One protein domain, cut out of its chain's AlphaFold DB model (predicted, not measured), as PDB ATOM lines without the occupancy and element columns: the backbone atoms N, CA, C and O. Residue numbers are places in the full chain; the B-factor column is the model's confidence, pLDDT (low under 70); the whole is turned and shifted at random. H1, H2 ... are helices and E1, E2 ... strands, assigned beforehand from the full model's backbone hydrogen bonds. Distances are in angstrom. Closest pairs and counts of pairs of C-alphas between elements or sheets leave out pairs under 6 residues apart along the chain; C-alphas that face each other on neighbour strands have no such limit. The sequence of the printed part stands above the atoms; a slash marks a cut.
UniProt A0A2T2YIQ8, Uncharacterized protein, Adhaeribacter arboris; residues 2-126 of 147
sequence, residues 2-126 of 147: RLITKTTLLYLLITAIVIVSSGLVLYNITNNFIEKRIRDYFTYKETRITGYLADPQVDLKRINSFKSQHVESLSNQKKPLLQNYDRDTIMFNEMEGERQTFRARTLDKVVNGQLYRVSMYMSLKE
ATOM      1  N   ARG A   2     196.627 166.634 180.953       54.03
ATOM      2  CA  ARG A   2     195.243 166.166 181.238       54.03
ATOM      3  C   ARG A   2     194.396 167.057 182.171       54.03
ATOM      4  O   ARG A   2     193.180 166.912 182.181       54.03
ATOM      5  N   LEU A   3     195.003 167.940 182.974       54.34
ATOM      6  CA  LEU A   3     194.254 168.830 183.881       54.34
ATOM      7  C   LEU A   3     193.620 170.027 183.155       54.34
ATOM      8  O   LEU A   3     192.480 170.366 183.445       54.34
ATOM      9  N   ILE A   4     194.331 170.614 182.185       60.38
ATOM     10  CA  ILE A   4     193.880 171.792 181.422       60.38
ATOM     11  C   ILE A   4     192.609 171.472 180.629       60.38
ATOM     12  O   ILE A   4     191.691 172.276 180.590       60.38
ATOM     13  N   THR A   5     192.508 170.260 180.077       64.81
ATOM     14  CA  THR A   5     191.329 169.812 179.322       64.81
ATOM     15  C   THR A   5     190.086 169.645 180.201       64.81
ATOM     16  O   THR A   5     188.969 169.848 179.732       64.81
ATOM     17  N   LYS A   6     190.256 169.282 181.480       69.06
ATOM     18  CA  LYS A   6     189.138 169.113 182.423       69.06
ATOM     19  C   LYS A   6     188.593 170.455 182.898       69.06
ATOM     20  O   LYS A   6     187.379 170.617 182.978       69.06
ATOM     21  N   THR A   7     189.473 171.415 183.176       78.25
ATOM     22  CA  THR A   7     189.054 172.765 183.566       78.25
ATOM     23  C   THR A   7     188.406 173.489 182.390       78.25
ATOM     24  O   THR A   7     187.329 174.050 182.564       78.25
ATOM     25  N   THR A   8     188.958 173.398 181.175       80.38
ATOM     26  CA  THR A   8     188.330 173.995 179.980       80.38
ATOM     27  C   THR A   8     186.959 173.396 179.671       80.38
ATOM     28  O   THR A   8     186.046 174.136 179.317       80.38
ATOM     29  N   LEU A   9     186.775 172.081 179.844       80.88
ATOM     30  CA  LEU A   9     185.475 171.430 179.651       80.88
ATOM     31  C   LEU A   9     184.451 171.916 180.688       80.88
ATOM     32  O   LEU A   9     183.320 172.226 180.323       80.88
ATOM     33  N   LEU A  10     184.857 172.066 181.953       85.75
ATOM     34  CA  LEU A  10     184.003 172.638 182.998       85.75
ATOM     35  C   LEU A  10     183.570 174.074 182.652       85.75
ATOM     36  O   LEU A  10     182.387 174.392 182.750       85.75
ATOM     37  N   TYR A  11     184.497 174.922 182.197       87.25
ATOM     38  CA  TYR A  11     184.169 176.287 181.767       87.25
ATOM     39  C   TYR A  11     183.214 176.304 180.566       87.25
ATOM     40  O   TYR A  11     182.276 177.102 180.547       87.25
ATOM     41  N   LEU A  12     183.391 175.405 179.592       86.56
ATOM     42  CA  LEU A  12     182.471 175.262 178.457       86.56
ATOM     43  C   LEU A  12     181.071 174.812 178.898       86.56
ATOM     44  O   LEU A  12     180.072 175.326 178.405       86.56
ATOM     45  N   LEU A  13     180.984 173.899 179.864       88.31
ATOM     46  CA  LEU A  13     179.704 173.432 180.393       88.31
ATOM     47  C   LEU A  13     178.982 174.536 181.178       88.31
ATOM     48  O   LEU A  13     177.789 174.753 180.978       88.31
ATOM     49  N   ILE A  14     179.703 175.280 182.022       91.50
ATOM     50  CA  ILE A  14     179.136 176.412 182.767       91.50
ATOM     51  C   ILE A  14     178.665 177.507 181.803       91.50
ATOM     52  O   ILE A  14     177.546 177.997 181.937       91.50
ATOM     53  N   THR A  15     179.476 177.869 180.807       88.00
ATOM     54  CA  THR A  15     179.086 178.878 179.806       88.00
ATOM     55  C   THR A  15     177.881 178.430 178.982       88.00
ATOM     56  O   THR A  15     176.971 179.232 178.778       88.00
ATOM     57  N   ALA A  16     177.793 177.152 178.598       88.06
ATOM     58  CA  ALA A  16     176.610 176.606 177.936       88.06
ATOM     59  C   ALA A  16     175.349 176.728 178.812       88.06
ATOM     60  O   ALA A  16     174.314 177.187 178.330       88.06
ATOM     61  N   ILE A  17     175.438 176.392 180.104       89.81
ATOM     62  CA  ILE A  17     174.315 176.532 181.046       89.81
ATOM     63  C   ILE A  17     173.880 177.996 181.173       89.81
ATOM     64  O   ILE A  17     172.682 178.276 181.155       89.81
ATOM     65  N   VAL A  18     174.827 178.933 181.271       93.12
ATOM     66  CA  VAL A  18     174.534 180.373 181.371       93.12
ATOM     67  C   VAL A  18     173.854 180.898 180.105       93.12
ATOM     68  O   VAL A  18     172.905 181.676 180.195       93.12
ATOM     69  N   ILE A  19     174.289 180.456 178.924       91.38
ATOM     70  CA  ILE A  19     173.666 180.850 177.652       91.38
ATOM     71  C   ILE A  19     172.238 180.300 177.562       91.38
ATOM     72  O   ILE A  19     171.316 181.043 177.223       91.38
ATOM     73  N   VAL A  20     172.030 179.025 177.904       88.75
ATOM     74  CA  VAL A  20     170.704 178.392 177.860       88.75
ATOM     75  C   VAL A  20     169.749 179.037 178.862       88.75
ATOM     76  O   VAL A  20     168.623 179.369 178.496       88.75
ATOM     77  N   SER A  21     170.185 179.265 180.104       88.62
ATOM     78  CA  SER A  21     169.347 179.903 181.124       88.62
ATOM     79  C   SER A  21     168.971 181.333 180.731       88.62
ATOM     80  O   SER A  21     167.801 181.707 180.824       88.62
ATOM     81  N   SER A  22     169.919 182.100 180.191       89.06
ATOM     82  CA  SER A  22     169.665 183.451 179.677       89.06
ATOM     83  C   SER A  22     168.687 183.434 178.498       89.06
ATOM     84  O   SER A  22     167.763 184.247 178.448       89.06
ATOM     85  N   GLY A  23     168.835 182.470 177.585       87.56
ATOM     86  CA  GLY A  23     167.914 182.260 176.468       87.56
ATOM     87  C   GLY A  23     166.491 181.930 176.925       87.56
ATOM     88  O   GLY A  23     165.536 182.491 176.394       87.56
ATOM     89  N   LEU A  24     166.339 181.082 177.948       83.38
ATOM     90  CA  LEU A  24     165.035 180.741 178.530       83.38
ATOM     91  C   LEU A  24     164.371 181.944 179.207       83.38
ATOM     92  O   LEU A  24     163.170 182.163 179.041       83.38
ATOM     93  N   VAL A  25     165.140 182.748 179.946       86.50
ATOM     94  CA  VAL A  25     164.627 183.979 180.562       86.50
ATOM     95  C   VAL A  25     164.154 184.953 179.486       86.50
ATOM     96  O   VAL A  25     163.030 185.452 179.565       86.50
ATOM     97  N   LEU A  26     164.963 185.177 178.446       82.56
ATOM     98  CA  LEU A  26     164.597 186.059 177.340       82.56
ATOM     99  C   LEU A  26     163.356 185.555 176.592       82.56
ATOM    100  O   LEU A  26     162.479 186.350 176.253       82.56
ATOM    101  N   TYR A  27     163.254 184.243 176.378       79.62
ATOM    102  CA  TYR A  27     162.088 183.604 175.773       79.62
ATOM    103  C   TYR A  27     160.814 183.866 176.585       79.62
ATOM    104  O   TYR A  27     159.816 184.332 176.036       79.62
ATOM    105  N   ASN A  28     160.866 183.661 177.903       80.31
ATOM    106  CA  ASN A  28     159.725 183.907 178.784       80.31
ATOM    107  C   ASN A  28     159.315 185.385 178.798       80.31
ATOM    108  O   ASN A  28     158.128 185.695 178.690       80.31
ATOM    109  N   ILE A  29     160.280 186.307 178.882       80.94
ATOM    110  CA  ILE A  29     160.008 187.752 178.838       80.94
ATOM    111  C   ILE A  29     159.354 188.133 177.507       80.94
ATOM    112  O   ILE A  29     158.356 188.854 177.493       80.94
ATOM    113  N   THR A  30     159.884 187.623 176.395       80.88
ATOM    114  CA  THR A  30     159.378 187.922 175.051       80.88
ATOM    115  C   THR A  30     157.957 187.400 174.868       80.88
ATOM    116  O   THR A  30     157.093 188.137 174.396       80.88
ATOM    117  N   ASN A  31     157.678 186.172 175.302       78.75
ATOM    118  CA  ASN A  31     156.336 185.598 175.221       78.75
ATOM    119  C   ASN A  31     155.333 186.373 176.070       78.75
ATOM    120  O   ASN A  31     154.280 186.760 175.564       78.75
ATOM    121  N   ASN A  32     155.689 186.689 177.316       82.50
ATOM    122  CA  ASN A  32     154.838 187.492 178.193       82.50
ATOM    123  C   ASN A  32     154.566 188.877 177.595       82.50
ATOM    124  O   ASN A  32     153.445 189.382 177.665       82.50
ATOM    125  N   PHE A  33     155.575 189.492 176.972       82.44
ATOM    126  CA  PHE A  33     155.419 190.771 176.289       82.44
ATOM    127  C   PHE A  33     154.466 190.674 175.088       82.44
ATOM    128  O   PHE A  33     153.580 191.518 174.941       82.44
ATOM    129  N   ILE A  34     154.604 189.636 174.256       82.25
ATOM    130  CA  ILE A  34     153.724 189.396 173.103       82.25
ATOM    131  C   ILE A  34     152.285 189.163 173.569       82.25
ATOM    132  O   ILE A  34     151.367 189.810 173.064       82.25
ATOM    133  N   GLU A  35     152.072 188.292 174.554       83.25
ATOM    134  CA  GLU A  35     150.740 188.009 175.095       83.25
ATOM    135  C   GLU A  35     150.090 189.245 175.707       83.25
ATOM    136  O   GLU A  35     148.908 189.506 175.461       83.25
ATOM    137  N   LYS A  36     150.857 190.036 176.466       85.94
ATOM    138  CA  LYS A  36     150.378 191.298 177.031       85.94
ATOM    139  C   LYS A  36     149.956 192.262 175.925       85.94
ATOM    140  O   LYS A  36     148.841 192.768 175.962       85.94
ATOM    141  N   ARG A  37     150.784 192.441 174.893       84.50
ATOM    142  CA  ARG A  37     150.469 193.319 173.756       84.50
ATOM    143  C   ARG A  37     149.210 192.874 173.007       84.50
ATOM    144  O   ARG A  37     148.396 193.715 172.634       84.50
ATOM    145  N   ILE A  38     149.043 191.568 172.797       84.94
ATOM    146  CA  ILE A  38     147.846 190.993 172.168       84.94
ATOM    147  C   ILE A  38     146.611 191.259 173.037       84.94
ATOM    148  O   ILE A  38     145.580 191.705 172.530       84.94
ATOM    149  N   ARG A  39     146.712 191.019 174.349       86.00
ATOM    150  CA  ARG A  39     145.628 191.277 175.303       86.00
ATOM    151  C   ARG A  39     145.229 192.749 175.299       86.00
ATOM    152  O   ARG A  39     144.048 193.035 175.140       86.00
ATOM    153  N   ASP A  40     146.198 193.651 175.408       86.69
ATOM    154  CA  ASP A  40     145.975 195.097 175.442       86.69
ATOM    155  C   ASP A  40     145.329 195.594 174.139       86.69
ATOM    156  O   ASP A  40     144.378 196.376 174.183       86.69
ATOM    157  N   TYR A  41     145.772 195.083 172.981       87.88
ATOM    158  CA  TYR A  41     145.160 195.388 171.683       87.88
ATOM    159  C   TYR A  41     143.674 195.010 171.652       87.88
ATOM    160  O   TYR A  41     142.834 195.832 171.273       87.88
ATOM    161  N   PHE A  42     143.340 193.783 172.063       88.62
ATOM    162  CA  PHE A  42     141.956 193.321 172.063       88.62
ATOM    163  C   PHE A  42     141.093 194.061 173.081       88.62
ATOM    164  O   PHE A  42     139.977 194.435 172.736       88.62
ATOM    165  N   THR A  43     141.601 194.323 174.286       90.56
ATOM    166  CA  THR A  43     140.871 195.091 175.306       90.56
ATOM    167  C   THR A  43     140.563 196.503 174.811       90.56
ATOM    168  O   THR A  43     139.421 196.947 174.882       90.56
ATOM    169  N   TYR A  44     141.550 197.201 174.237       89.00
ATOM    170  CA  TYR A  44     141.348 198.541 173.678       89.00
ATOM    171  C   TYR A  44     140.298 198.547 172.556       89.00
ATOM    172  O   TYR A  44     139.404 199.398 172.516       89.00
ATOM    173  N   LYS A  45     140.387 197.574 171.641       88.00
ATOM    174  CA  LYS A  45     139.423 197.390 170.552       88.00
ATOM    175  C   LYS A  45     138.020 197.092 171.070       88.00
ATOM    176  O   LYS A  45     137.069 197.690 170.572       88.00
ATOM    177  N   GLU A  46     137.901 196.217 172.061       89.88
ATOM    178  CA  GLU A  46     136.638 195.881 172.712       89.88
ATOM    179  C   GLU A  46     135.991 197.139 173.288       89.88
ATOM    180  O   GLU A  46     134.868 197.451 172.902       89.88
ATOM    181  N   THR A  47     136.715 197.912 174.108       90.00
ATOM    182  CA  THR A  47     136.206 199.160 174.700       90.00
ATOM    183  C   THR A  47     135.713 200.139 173.634       90.00
ATOM    184  O   THR A  47     134.643 200.738 173.770       90.00
ATOM    185  N   ARG A  48     136.457 200.273 172.532       88.69
ATOM    186  CA  ARG A  48     136.072 201.145 171.418       88.69
ATOM    187  C   ARG A  48     134.793 200.666 170.722       88.69
ATOM    188  O   ARG A  48     133.915 201.482 170.453       88.69
ATOM    189  N   ILE A  49     134.678 199.369 170.431       89.00
ATOM    190  CA  ILE A  49     133.483 198.794 169.791       89.00
ATOM    191  C   ILE A  49     132.277 198.909 170.723       89.00
ATOM    192  O   ILE A  49     131.213 199.321 170.275       89.00
ATOM    193  N   THR A  50     132.442 198.622 172.016       87.81
ATOM    194  CA  THR A  50     131.364 198.806 172.995       87.81
ATOM    195  C   THR A  50     130.918 200.260 173.088       87.81
ATOM    196  O   THR A  50     129.725 200.497 173.227       87.81
ATOM    197  N   GLY A  51     131.835 201.223 172.938       87.00
ATOM    198  CA  GLY A  51     131.491 202.643 172.843       87.00
ATOM    199  C   GLY A  51     130.586 202.940 171.645       87.00
ATOM    200  O   GLY A  51     129.529 203.530 171.820       87.00
ATOM    201  N   TYR A  52     130.935 202.445 170.452       87.25
ATOM    202  CA  TYR A  52     130.095 202.612 169.255       87.25
ATOM    203  C   TYR A  52     128.739 201.901 169.345       87.25
ATOM    204  O   TYR A  52     127.769 202.350 168.744       87.25
ATOM    205  N   LEU A  53     128.663 200.780 170.065       86.81
ATOM    206  CA  LEU A  53     127.410 200.053 170.288       86.81
ATOM    207  C   LEU A  53     126.529 200.694 171.368       86.81
ATOM    208  O   LEU A  53     125.341 200.387 171.439       86.81
ATOM    209  N   ALA A  54     127.101 201.543 172.225       86.88
ATOM    210  CA  ALA A  54     126.360 202.266 173.251       86.88
ATOM    211  C   ALA A  54     125.651 203.510 172.696       86.88
ATOM    212  O   ALA A  54     124.709 203.990 173.330       86.88
ATOM    213  N   ASP A  55     126.068 204.006 171.523       86.12
ATOM    214  CA  ASP A  55     125.433 205.143 170.862       86.12
ATOM    215  C   ASP A  55     123.945 204.859 170.560       86.12
ATOM    216  O   ASP A  55     123.590 203.761 170.132       86.12
ATOM    217  N   PRO A  56     123.042 205.842 170.722       79.06
ATOM    218  CA  PRO A  56     121.603 205.648 170.509       79.06
ATOM    219  C   PRO A  56     121.224 205.379 169.041       79.06
ATOM    220  O   PRO A  56     120.139 204.872 168.768       79.06
ATOM    221  N   GLN A  57     122.109 205.700 168.091       81.00
ATOM    222  CA  GLN A  57     121.951 205.427 166.659       81.00
ATOM    223  C   GLN A  57     123.067 204.495 166.168       81.00
ATOM    224  O   GLN A  57     123.958 204.902 165.422       81.00
ATOM    225  N   VAL A  58     123.042 203.235 166.609       81.12
ATOM    226  CA  VAL A  58     124.037 202.232 166.201       81.12
ATOM    227  C   VAL A  58     123.917 201.926 164.706       81.12
ATOM    228  O   VAL A  58     122.922 201.363 164.252       81.12
ATOM    229  N   ASP A  59     124.974 202.215 163.945       84.88
ATOM    230  CA  ASP A  59     125.112 201.776 162.554       84.88
ATOM    231  C   ASP A  59     126.122 200.625 162.440       84.88
ATOM    232  O   ASP A  59     127.341 200.817 162.340       84.88
ATOM    233  N   LEU A  60     125.601 199.395 162.410       84.69
ATOM    234  CA  LEU A  60     126.411 198.186 162.258       84.69
ATOM    235  C   LEU A  60     127.166 198.139 160.923       84.69
ATOM    236  O   LEU A  60     128.259 197.574 160.873       84.69
ATOM    237  N   LYS A  61     126.643 198.741 159.844       84.75
ATOM    238  CA  LYS A  61     127.342 198.758 158.546       84.75
ATOM    239  C   LYS A  61     128.608 199.595 158.640       84.75
ATOM    240  O   LYS A  61     129.658 199.178 158.152       84.75
ATOM    241  N   ARG A  62     128.537 200.735 159.331       83.25
ATOM    242  CA  ARG A  62     129.706 201.579 159.591       83.25
ATOM    243  C   ARG A  62     130.732 200.867 160.469       83.25
ATOM    244  O   ARG A  62     131.919 200.903 160.152       83.25
ATOM    245  N   ILE A  63     130.298 200.177 161.522       84.31
ATOM    246  CA  ILE A  63     131.199 199.406 162.399       84.31
ATOM    247  C   ILE A  63     131.875 198.259 161.628       84.31
ATOM    248  O   ILE A  63     133.065 198.011 161.828       84.31
ATOM    249  N   ASN A  64     131.153 197.610 160.714       86.88
ATOM    250  CA  ASN A  64     131.653 196.502 159.895       86.88
ATOM    251  C   ASN A  64     132.458 196.938 158.664       86.88
ATOM    252  O   ASN A  64     133.081 196.100 158.020       86.88
ATOM    253  N   SER A  65     132.498 198.236 158.344       80.94
ATOM    254  CA  SER A  65     133.364 198.758 157.275       80.94
ATOM    255  C   SER A  65     134.857 198.571 157.580       80.94
ATOM    256  O   SER A  65     135.692 198.507 156.677       80.94
ATOM    257  N   PHE A  66     135.212 198.438 158.860       79.75
ATOM    258  CA  PHE A  66     136.578 198.176 159.283       79.75
ATOM    259  C   PHE A  66     136.909 196.686 159.138       79.75
ATOM    260  O   PHE A  66     136.481 195.876 159.953       79.75
ATOM    261  N   LYS A  67     137.792 196.332 158.195       74.06
ATOM    262  CA  LYS A  67     138.251 194.942 157.942       74.06
ATOM    263  C   LYS A  67     138.742 194.180 159.185       74.06
ATOM    264  O   LYS A  67     138.707 192.960 159.235       74.06
ATOM    265  N   SER A  68     139.214 194.904 160.199       79.62
ATOM    266  CA  SER A  68     139.726 194.349 161.460       79.62
ATOM    267  C   SER A  68     138.655 193.866 162.449       79.62
ATOM    268  O   SER A  68     139.008 193.439 163.548       79.62
ATOM    269  N   GLN A  69     137.365 193.999 162.133       85.94
ATOM    270  CA  GLN A  69     136.287 193.632 163.051       85.94
ATOM    271  C   GLN A  69     135.002 193.258 162.313       85.94
ATOM    272  O   GLN A  69     134.736 193.729 161.212       85.94
ATOM    273  N   HIS A  70     134.195 192.432 162.958       87.88
ATOM    274  CA  HIS A  70     132.873 192.058 162.497       87.88
ATOM    275  C   HIS A  70     131.929 191.991 163.693       87.88
ATOM    276  O   HIS A  70     132.231 191.336 164.691       87.88
ATOM    277  N   VAL A  71     130.806 192.689 163.600       88.44
ATOM    278  CA  VAL A  71     129.788 192.782 164.637       88.44
ATOM    279  C   VAL A  71     128.446 192.376 164.052       88.44
ATOM    280  O   VAL A  71     127.979 192.961 163.072       88.44
ATOM    281  N   GLU A  72     127.820 191.391 164.682       88.94
ATOM    282  CA  GLU A  72     126.476 190.928 164.350       88.94
ATOM    283  C   GLU A  72     125.545 191.102 165.556       88.94
ATOM    284  O   GLU A  72     125.940 190.880 166.702       88.94
ATOM    285  N   SER A  73     124.302 191.522 165.305       86.31
ATOM    286  CA  SER A  73     123.259 191.539 166.333       86.31
ATOM    287  C   SER A  73     122.635 190.150 166.432       86.31
ATOM    288  O   SER A  73     122.190 189.579 165.434       86.31
ATOM    289  N   LEU A  74     122.603 189.597 167.639       83.75
ATOM    290  CA  LEU A  74     121.995 188.310 167.940       83.75
ATOM    291  C   LEU A  74     120.599 188.552 168.528       83.75
ATOM    292  O   LEU A  74     120.395 188.453 169.733       83.75
ATOM    293  N   SER A  75     119.616 188.871 167.677       67.94
ATOM    294  CA  SER A  75     118.231 189.136 168.118       67.94
ATOM    295  C   SER A  75     117.478 187.901 168.622       67.94
ATOM    296  O   SER A  75     116.416 188.033 169.218       67.94
ATOM    297  N   ASN A  76     117.984 186.697 168.372       63.84
ATOM    298  CA  ASN A  76     117.385 185.458 168.851       63.84
ATOM    299  C   ASN A  76     118.380 184.329 168.612       63.84
ATOM    300  O   ASN A  76     118.631 184.027 167.448       63.84
ATOM    301  N   GLN A  77     118.935 183.698 169.655       55.38
ATOM    302  CA  GLN A  77     119.338 182.285 169.594       55.38
ATOM    303  C   GLN A  77     119.923 181.748 170.903       55.38
ATOM    304  O   GLN A  77     120.774 182.360 171.536       55.38
ATOM    305  N   LYS A  78     119.532 180.497 171.181       57.12
ATOM    306  CA  LYS A  78     120.101 179.495 172.102       57.12
ATOM    307  C   LYS A  78     121.571 179.133 171.792       57.12
ATOM    308  O   LYS A  78     121.962 177.974 171.907       57.12
ATOM    309  N   LYS A  79     122.377 180.074 171.299       65.44
ATOM    310  CA  LYS A  79     123.810 179.864 171.077       65.44
ATOM    311  C   LYS A  79     124.528 180.020 172.419       65.44
ATOM    312  O   LYS A  79     124.141 180.892 173.198       65.44
ATOM    313  N   PRO A  80     125.550 179.198 172.711       70.31
ATOM    314  CA  PRO A  80     126.340 179.385 173.916       70.31
ATOM    315  C   PRO A  80     126.981 180.772 173.875       70.31
ATOM    316  O   PRO A  80     127.526 181.174 172.841       70.31
ATOM    317  N   LEU A  81     126.878 181.492 174.991       76.88
ATOM    318  CA  LEU A  81     127.535 182.779 175.165       76.88
ATOM    319  C   LEU A  81     129.045 182.563 175.117       76.88
ATOM    320  O   LEU A  81     129.599 181.809 175.919       76.88
ATOM    321  N   LEU A  82     129.706 183.219 174.170       79.56
ATOM    322  CA  LEU A  82     131.156 183.176 174.046       79.56
ATOM    323  C   LEU A  82     131.772 184.281 174.901       79.56
ATOM    324  O   LEU A  82     131.530 185.467 174.679       79.56
ATOM    325  N   GLN A  83     132.613 183.889 175.855       80.19
ATOM    326  CA  GLN A  83     133.468 184.809 176.596       80.19
ATOM    327  C   GLN A  83     134.908 184.617 176.126       80.19
ATOM    328  O   GLN A  83     135.507 183.580 176.389       80.19
ATOM    329  N   ASN A  84     135.455 185.619 175.433       82.19
ATOM    330  CA  ASN A  84     136.866 185.676 175.030       82.19
ATOM    331  C   ASN A  84     137.363 184.425 174.286       82.19
ATOM    332  O   ASN A  84     138.393 183.849 174.633       82.19
ATOM    333  N   TYR A  85     136.629 183.999 173.258       85.94
ATOM    334  CA  TYR A  85     137.044 182.874 172.429       85.94
ATOM    335  C   TYR A  85     138.152 183.301 171.461       85.94
ATOM    336  O   TYR A  85     137.888 183.961 170.450       85.94
ATOM    337  N   ASP A  86     139.382 182.919 171.791       86.12
ATOM    338  CA  ASP A  86     140.582 183.197 171.006       86.12
ATOM    339  C   ASP A  86     140.894 182.036 170.053       86.12
ATOM    340  O   ASP A  86     140.948 180.874 170.459       86.12
ATOM    341  N   ARG A  87     141.124 182.349 168.776       82.81
ATOM    342  CA  ARG A  87     141.554 181.383 167.756       82.81
ATOM    343  C   ARG A  87     142.536 182.013 166.783       82.81
ATOM    344  O   ARG A  87     142.392 183.180 166.424       82.81
ATOM    345  N   ASP A  88     143.472 181.219 166.288       83.88
ATOM    346  CA  ASP A  88     144.337 181.628 165.185       83.88
ATOM    347  C   ASP A  88     143.692 181.192 163.858       83.88
ATOM    348  O   ASP A  88     143.143 180.096 163.734       83.88
ATOM    349  N   THR A  89     143.674 182.087 162.873       81.31
ATOM    350  CA  THR A  89     143.030 181.890 161.572       81.31
ATOM    351  C   THR A  89     143.891 182.477 160.461       81.31
ATOM    352  O   THR A  89     144.712 183.356 160.698       81.31
ATOM    353  N   ILE A  90     143.723 181.986 159.238       81.00
ATOM    354  CA  ILE A  90     144.439 182.494 158.071       81.00
ATOM    355  C   ILE A  90     143.452 183.339 157.277       81.00
ATOM    356  O   ILE A  90     142.434 182.823 156.814       81.00
ATOM    357  N   MET A  91     143.744 184.629 157.120       78.62
ATOM    358  CA  MET A  91     142.913 185.540 156.331       78.62
ATOM    359  C   MET A  91     143.722 186.095 155.166       78.62
ATOM    360  O   MET A  91     144.936 186.284 155.256       78.62
ATOM    361  N   PHE A  92     143.040 186.340 154.054       78.06
ATOM    362  CA  PHE A  92     143.646 186.984 152.900       78.06
ATOM    363  C   PHE A  92     143.753 188.487 153.160       78.06
ATOM    364  O   PHE A  92     142.742 189.157 153.382       78.06
ATOM    365  N   ASN A  93     144.975 189.011 153.161       76.56
ATOM    366  CA  ASN A  93     145.219 190.437 153.278       76.56
ATOM    367  C   ASN A  93     145.249 191.050 151.874       76.56
ATOM    368  O   ASN A  93     146.260 190.991 151.184       76.56
ATOM    369  N   GLU A  94     144.144 191.674 151.470       69.38
ATOM    370  CA  GLU A  94     144.027 192.333 150.160       69.38
ATOM    371  C   GLU A  94     145.064 193.443 149.928       69.38
ATOM    372  O   GLU A  94     145.358 193.749 148.779       69.38
ATOM    373  N   MET A  95     145.617 194.054 150.985       72.38
ATOM    374  CA  MET A  95     146.641 195.098 150.836       72.38
ATOM    375  C   MET A  95     148.008 194.533 150.451       72.38
ATOM    376  O   MET A  95     148.773 195.207 149.773       72.38
ATOM    377  N   GLU A  96     148.316 193.314 150.892       71.25
ATOM    378  CA  GLU A  96     149.616 192.665 150.662       71.25
ATOM    379  C   GLU A  96     149.519 191.528 149.638       71.25
ATOM    380  O   GLU A  96     150.533 190.984 149.229       71.25
ATOM    381  N   GLY A  97     148.306 191.175 149.198       77.31
ATOM    382  CA  GLY A  97     148.066 190.104 148.230       77.31
ATOM    383  C   GLY A  97     148.349 188.699 148.772       77.31
ATOM    384  O   GLY A  97     148.348 187.738 148.007       77.31
ATOM    385  N   GLU A  98     148.568 188.559 150.080       78.06
ATOM    386  CA  GLU A  98     149.029 187.320 150.705       78.06
ATOM    387  C   GLU A  98     148.101 186.837 151.823       78.06
ATOM    388  O   GLU A  98     147.390 187.601 152.485       78.06
ATOM    389  N   ARG A  99     148.119 185.519 152.056       78.38
ATOM    390  CA  ARG A  99     147.457 184.896 153.206       78.38
ATOM    391  C   ARG A  99     148.329 185.076 154.440       78.38
ATOM    392  O   ARG A  99     149.451 184.583 154.476       78.38
ATOM    393  N   GLN A 100     147.789 185.730 155.459       81.62
ATOM    394  CA  GLN A 100     148.502 185.996 156.703       81.62
ATOM    395  C   GLN A 100     147.804 185.335 157.881       81.62
ATOM    396  O   GLN A 100     146.591 185.116 157.866       81.62
ATOM    397  N   THR A 101     148.584 185.026 158.911       82.50
ATOM    398  CA  THR A 101     148.056 184.537 160.181       82.50
ATOM    399  C   THR A 101     147.476 185.708 160.965       82.50
ATOM    400  O   THR A 101     148.137 186.720 161.204       82.50
ATOM    401  N   PHE A 102     146.233 185.557 161.391       84.38
ATOM    402  CA  PHE A 102     145.531 186.482 162.259       84.38
ATOM    403  C   PHE A 102     145.128 185.764 163.536       84.38
ATOM    404  O   PHE A 102     144.696 184.613 163.509       84.38
ATOM    405  N   ARG A 103     145.195 186.476 164.656       86.12
ATOM    406  CA  ARG A 103     144.477 186.081 165.861       86.12
ATOM    407  C   ARG A 103     143.095 186.707 165.821       86.12
ATOM    408  O   ARG A 103     142.969 187.915 165.611       86.12
ATOM    409  N   ALA A 104     142.073 185.893 166.023       87.62
ATOM    410  CA  ALA A 104     140.694 186.321 166.141       87.62
ATOM    411  C   ALA A 104     140.211 186.127 167.580       87.62
ATOM    412  O   ALA A 104     140.350 185.035 168.128       87.62
ATOM    413  N   ARG A 105     139.599 187.162 168.161       90.12
ATOM    414  CA  ARG A 105     138.886 187.086 169.441       90.12
ATOM    415  C   ARG A 105     137.404 187.308 169.199       90.12
ATOM    416  O   ARG A 105     137.028 188.338 168.643       90.12
ATOM    417  N   THR A 106     136.579 186.351 169.612       90.12
ATOM    418  CA  THR A 106     135.115 186.439 169.528       90.12
ATOM    419  C   THR A 106     134.520 186.518 170.925       90.12
ATOM    420  O   THR A 106     134.846 185.700 171.787       90.12
ATOM    421  N   LEU A 107     133.649 187.491 171.153       91.88
ATOM    422  CA  LEU A 107     132.973 187.681 172.430       91.88
ATOM    423  C   LEU A 107     131.544 188.177 172.225       91.88
ATOM    424  O   LEU A 107     131.262 188.915 171.279       91.88
ATOM    425  N   ASP A 108     130.665 187.778 173.134       90.12
ATOM    426  CA  ASP A 108     129.271 188.200 173.151       90.12
ATOM    427  C   ASP A 108     129.083 189.304 174.209       90.12
ATOM    428  O   ASP A 108     129.505 189.160 175.360       90.12
ATOM    429  N   LYS A 109     128.469 190.430 173.824       87.75
ATOM    430  CA  LYS A 109     128.222 191.591 174.695       87.75
ATOM    431  C   LYS A 109     126.776 192.029 174.644       87.75
ATOM    432  O   LYS A 109     126.205 192.172 173.570       87.75
ATOM    433  N   VAL A 110     126.218 192.309 175.815       87.12
ATOM    434  CA  VAL A 110     124.908 192.943 175.941       87.12
ATOM    435  C   VAL A 110     125.117 194.444 176.089       87.12
ATOM    436  O   VAL A 110     125.777 194.881 177.031       87.12
ATOM    437  N   VAL A 111     124.569 195.225 175.162       84.94
ATOM    438  CA  VAL A 111     124.608 196.694 175.184       84.94
ATOM    439  C   VAL A 111     123.198 197.202 174.913       84.94
ATOM    440  O   VAL A 111     122.549 196.740 173.977       84.94
ATOM    441  N   ASN A 112     122.693 198.108 175.754       84.38
ATOM    442  CA  ASN A 112     121.332 198.656 175.652       84.38
ATOM    443  C   ASN A 112     120.236 197.571 175.527       84.38
ATOM    444  O   ASN A 112     119.270 197.720 174.785       84.38
ATOM    445  N   GLY A 113     120.406 196.442 176.230       81.19
ATOM    446  CA  GLY A 113     119.469 195.310 176.210       81.19
ATOM    447  C   GLY A 113     119.540 194.419 174.962       81.19
ATOM    448  O   GLY A 113     118.807 193.437 174.886       81.19
ATOM    449  N   GLN A 114     120.429 194.712 174.008       85.12
ATOM    450  CA  GLN A 114     120.638 193.910 172.802       85.12
ATOM    451  C   GLN A 114     121.953 193.130 172.881       85.12
ATOM    452  O   GLN A 114     122.978 193.656 173.317       85.12
ATOM    453  N   LEU A 115     121.922 191.862 172.463       87.81
ATOM    454  CA  LEU A 115     123.100 191.001 172.406       87.81
ATOM    455  C   LEU A 115     123.812 191.176 171.062       87.81
ATOM    456  O   LEU A 115     123.209 191.018 170.002       87.81
ATOM    457  N   TYR A 116     125.109 191.436 171.115       89.50
ATOM    458  CA  TYR A 116     125.983 191.555 169.959       89.50
ATOM    459  C   TYR A 116     127.103 190.532 170.049       89.50
ATOM    460  O   TYR A 116     127.713 190.373 171.107       89.50
ATOM    461  N   ARG A 117     127.421 189.887 168.929       90.44
ATOM    462  CA  ARG A 117     128.650 189.110 168.792       90.44
ATOM    463  C   ARG A 117     129.690 189.943 168.079       90.44
ATOM    464  O   ARG A 117     129.495 190.379 166.948       90.44
ATOM    465  N   VAL A 118     130.805 190.143 168.762       90.62
ATOM    466  CA  VAL A 118     131.926 190.950 168.306       90.62
ATOM    467  C   VAL A 118     133.089 190.017 168.008       90.62
ATOM    468  O   VAL A 118     133.611 189.350 168.898       90.62
ATOM    469  N   SER A 119     133.498 189.973 166.745       90.88
ATOM    470  CA  SER A 119     134.706 189.295 166.278       90.88
ATOM    471  C   SER A 119     135.756 190.343 165.932       90.88
ATOM    472  O   SER A 119     135.520 191.221 165.105       90.88
ATOM    473  N   MET A 120     136.921 190.270 166.563       90.88
ATOM    474  CA  MET A 120     138.039 191.190 166.348       90.88
ATOM    475  C   MET A 120     139.221 190.430 165.772       90.88
ATOM    476  O   MET A 120     139.495 189.316 166.212       90.88
ATOM    477  N   TYR A 121     139.952 191.053 164.851       87.88
ATOM    478  CA  TYR A 121     141.093 190.446 164.173       87.88
ATOM    479  C   TYR A 121     142.361 191.280 164.383       87.88
ATOM    480  O   TYR A 121     142.353 192.514 164.285       87.88
ATOM    481  N   MET A 122     143.463 190.592 164.662       85.75
ATOM    482  CA  MET A 122     144.801 191.163 164.786       85.75
ATOM    483  C   MET A 122     145.753 190.386 163.883       85.75
ATOM    484  O   MET A 122     145.855 189.168 164.013       85.75
ATOM    485  N   SER A 123     146.448 191.073 162.974       81.38
ATOM    486  CA  SER A 123     147.508 190.444 162.180       81.38
ATOM    487  C   SER A 123     148.672 190.074 163.095       81.38
ATOM    488  O   SER A 123     149.134 190.896 163.890       81.38
ATOM    489  N   LEU A 124     149.147 188.840 162.973       76.75
ATOM    490  CA  LEU A 124     150.337 188.347 163.651       76.75
ATOM    491  C   LEU A 124     151.528 188.472 162.689       76.75
ATOM    492  O   LEU A 124     152.103 187.472 162.267       76.75
ATOM    493  N   LYS A 125     151.882 189.699 162.283       65.62
ATOM    494  CA  LYS A 125     153.083 189.928 161.460       65.62
ATOM    495  C   LYS A 125     154.342 189.536 162.237       65.62
ATOM    496  O   LYS A 125     154.570 190.088 163.308       65.62
ATOM    497  N   GLU A 126     155.123 188.606 161.677       47.28
ATOM    498  CA  GLU A 126     156.505 188.173 162.000       47.28
ATOM    499  C   GLU A 126     156.892 187.856 163.464       47.28
ATOM    500  O   GLU A 126     157.874 187.147 163.683       47.28
TER     501      GLU A 126
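Overview. This is residues 2 to 126 of the 147 residues of an uncharacterized protein of Adhaeribacter arboris (UniProt A0A2T2YIQ8). A small, strongly twisted antiparallel sheet, E1 E4 E3 E2, has the end of one very long helix, H1, over one face; H1's residues 2 to 37 stick out as an arm. The printed part has 125 residues, with H1 H2 E1 E2 E3 E4 along the chain, class mixed. It is extended, radius of gyration of the C-alphas 23.4 A, spanning 83 by 34 by 25 A.

Arrangement. E2, residues 85 to 93, E3, 98 to 111, and E4, 114 to 123, form a meander, each strand the antiparallel neighbour of the one before; E1, 69 to 73, beside E4, completes a Greek key. Within hydrogen-bond range are N 70 and O 119, 2.8 A, N 105 and O 120, 2.9 A, and N 87 and O 104, 2.9 A. H1, 2 to 54, is over E4 and E3, height 9.5 A, in two layers, helix on one face; its closest C-alpha pair with E3 is Ala 54 and Val 111, 6.2 A. H2, 60 to 64, only grazes the sheet. Every O i to N i+4 pair is within range in H2, 48 of 49 in H1.

Along the chain. H1, 78.2 A, begins at C-alpha 2 (195.243, 166.166, 181.238); E4, 29.1 A, ends at C-alpha 123 (147.508, 190.444, 162.180).

Size, cuts and confidence. The printed part has no cut; the E1 to E2 link is long. pLDDT is under 70 at 13 residues, among them 75 to 79.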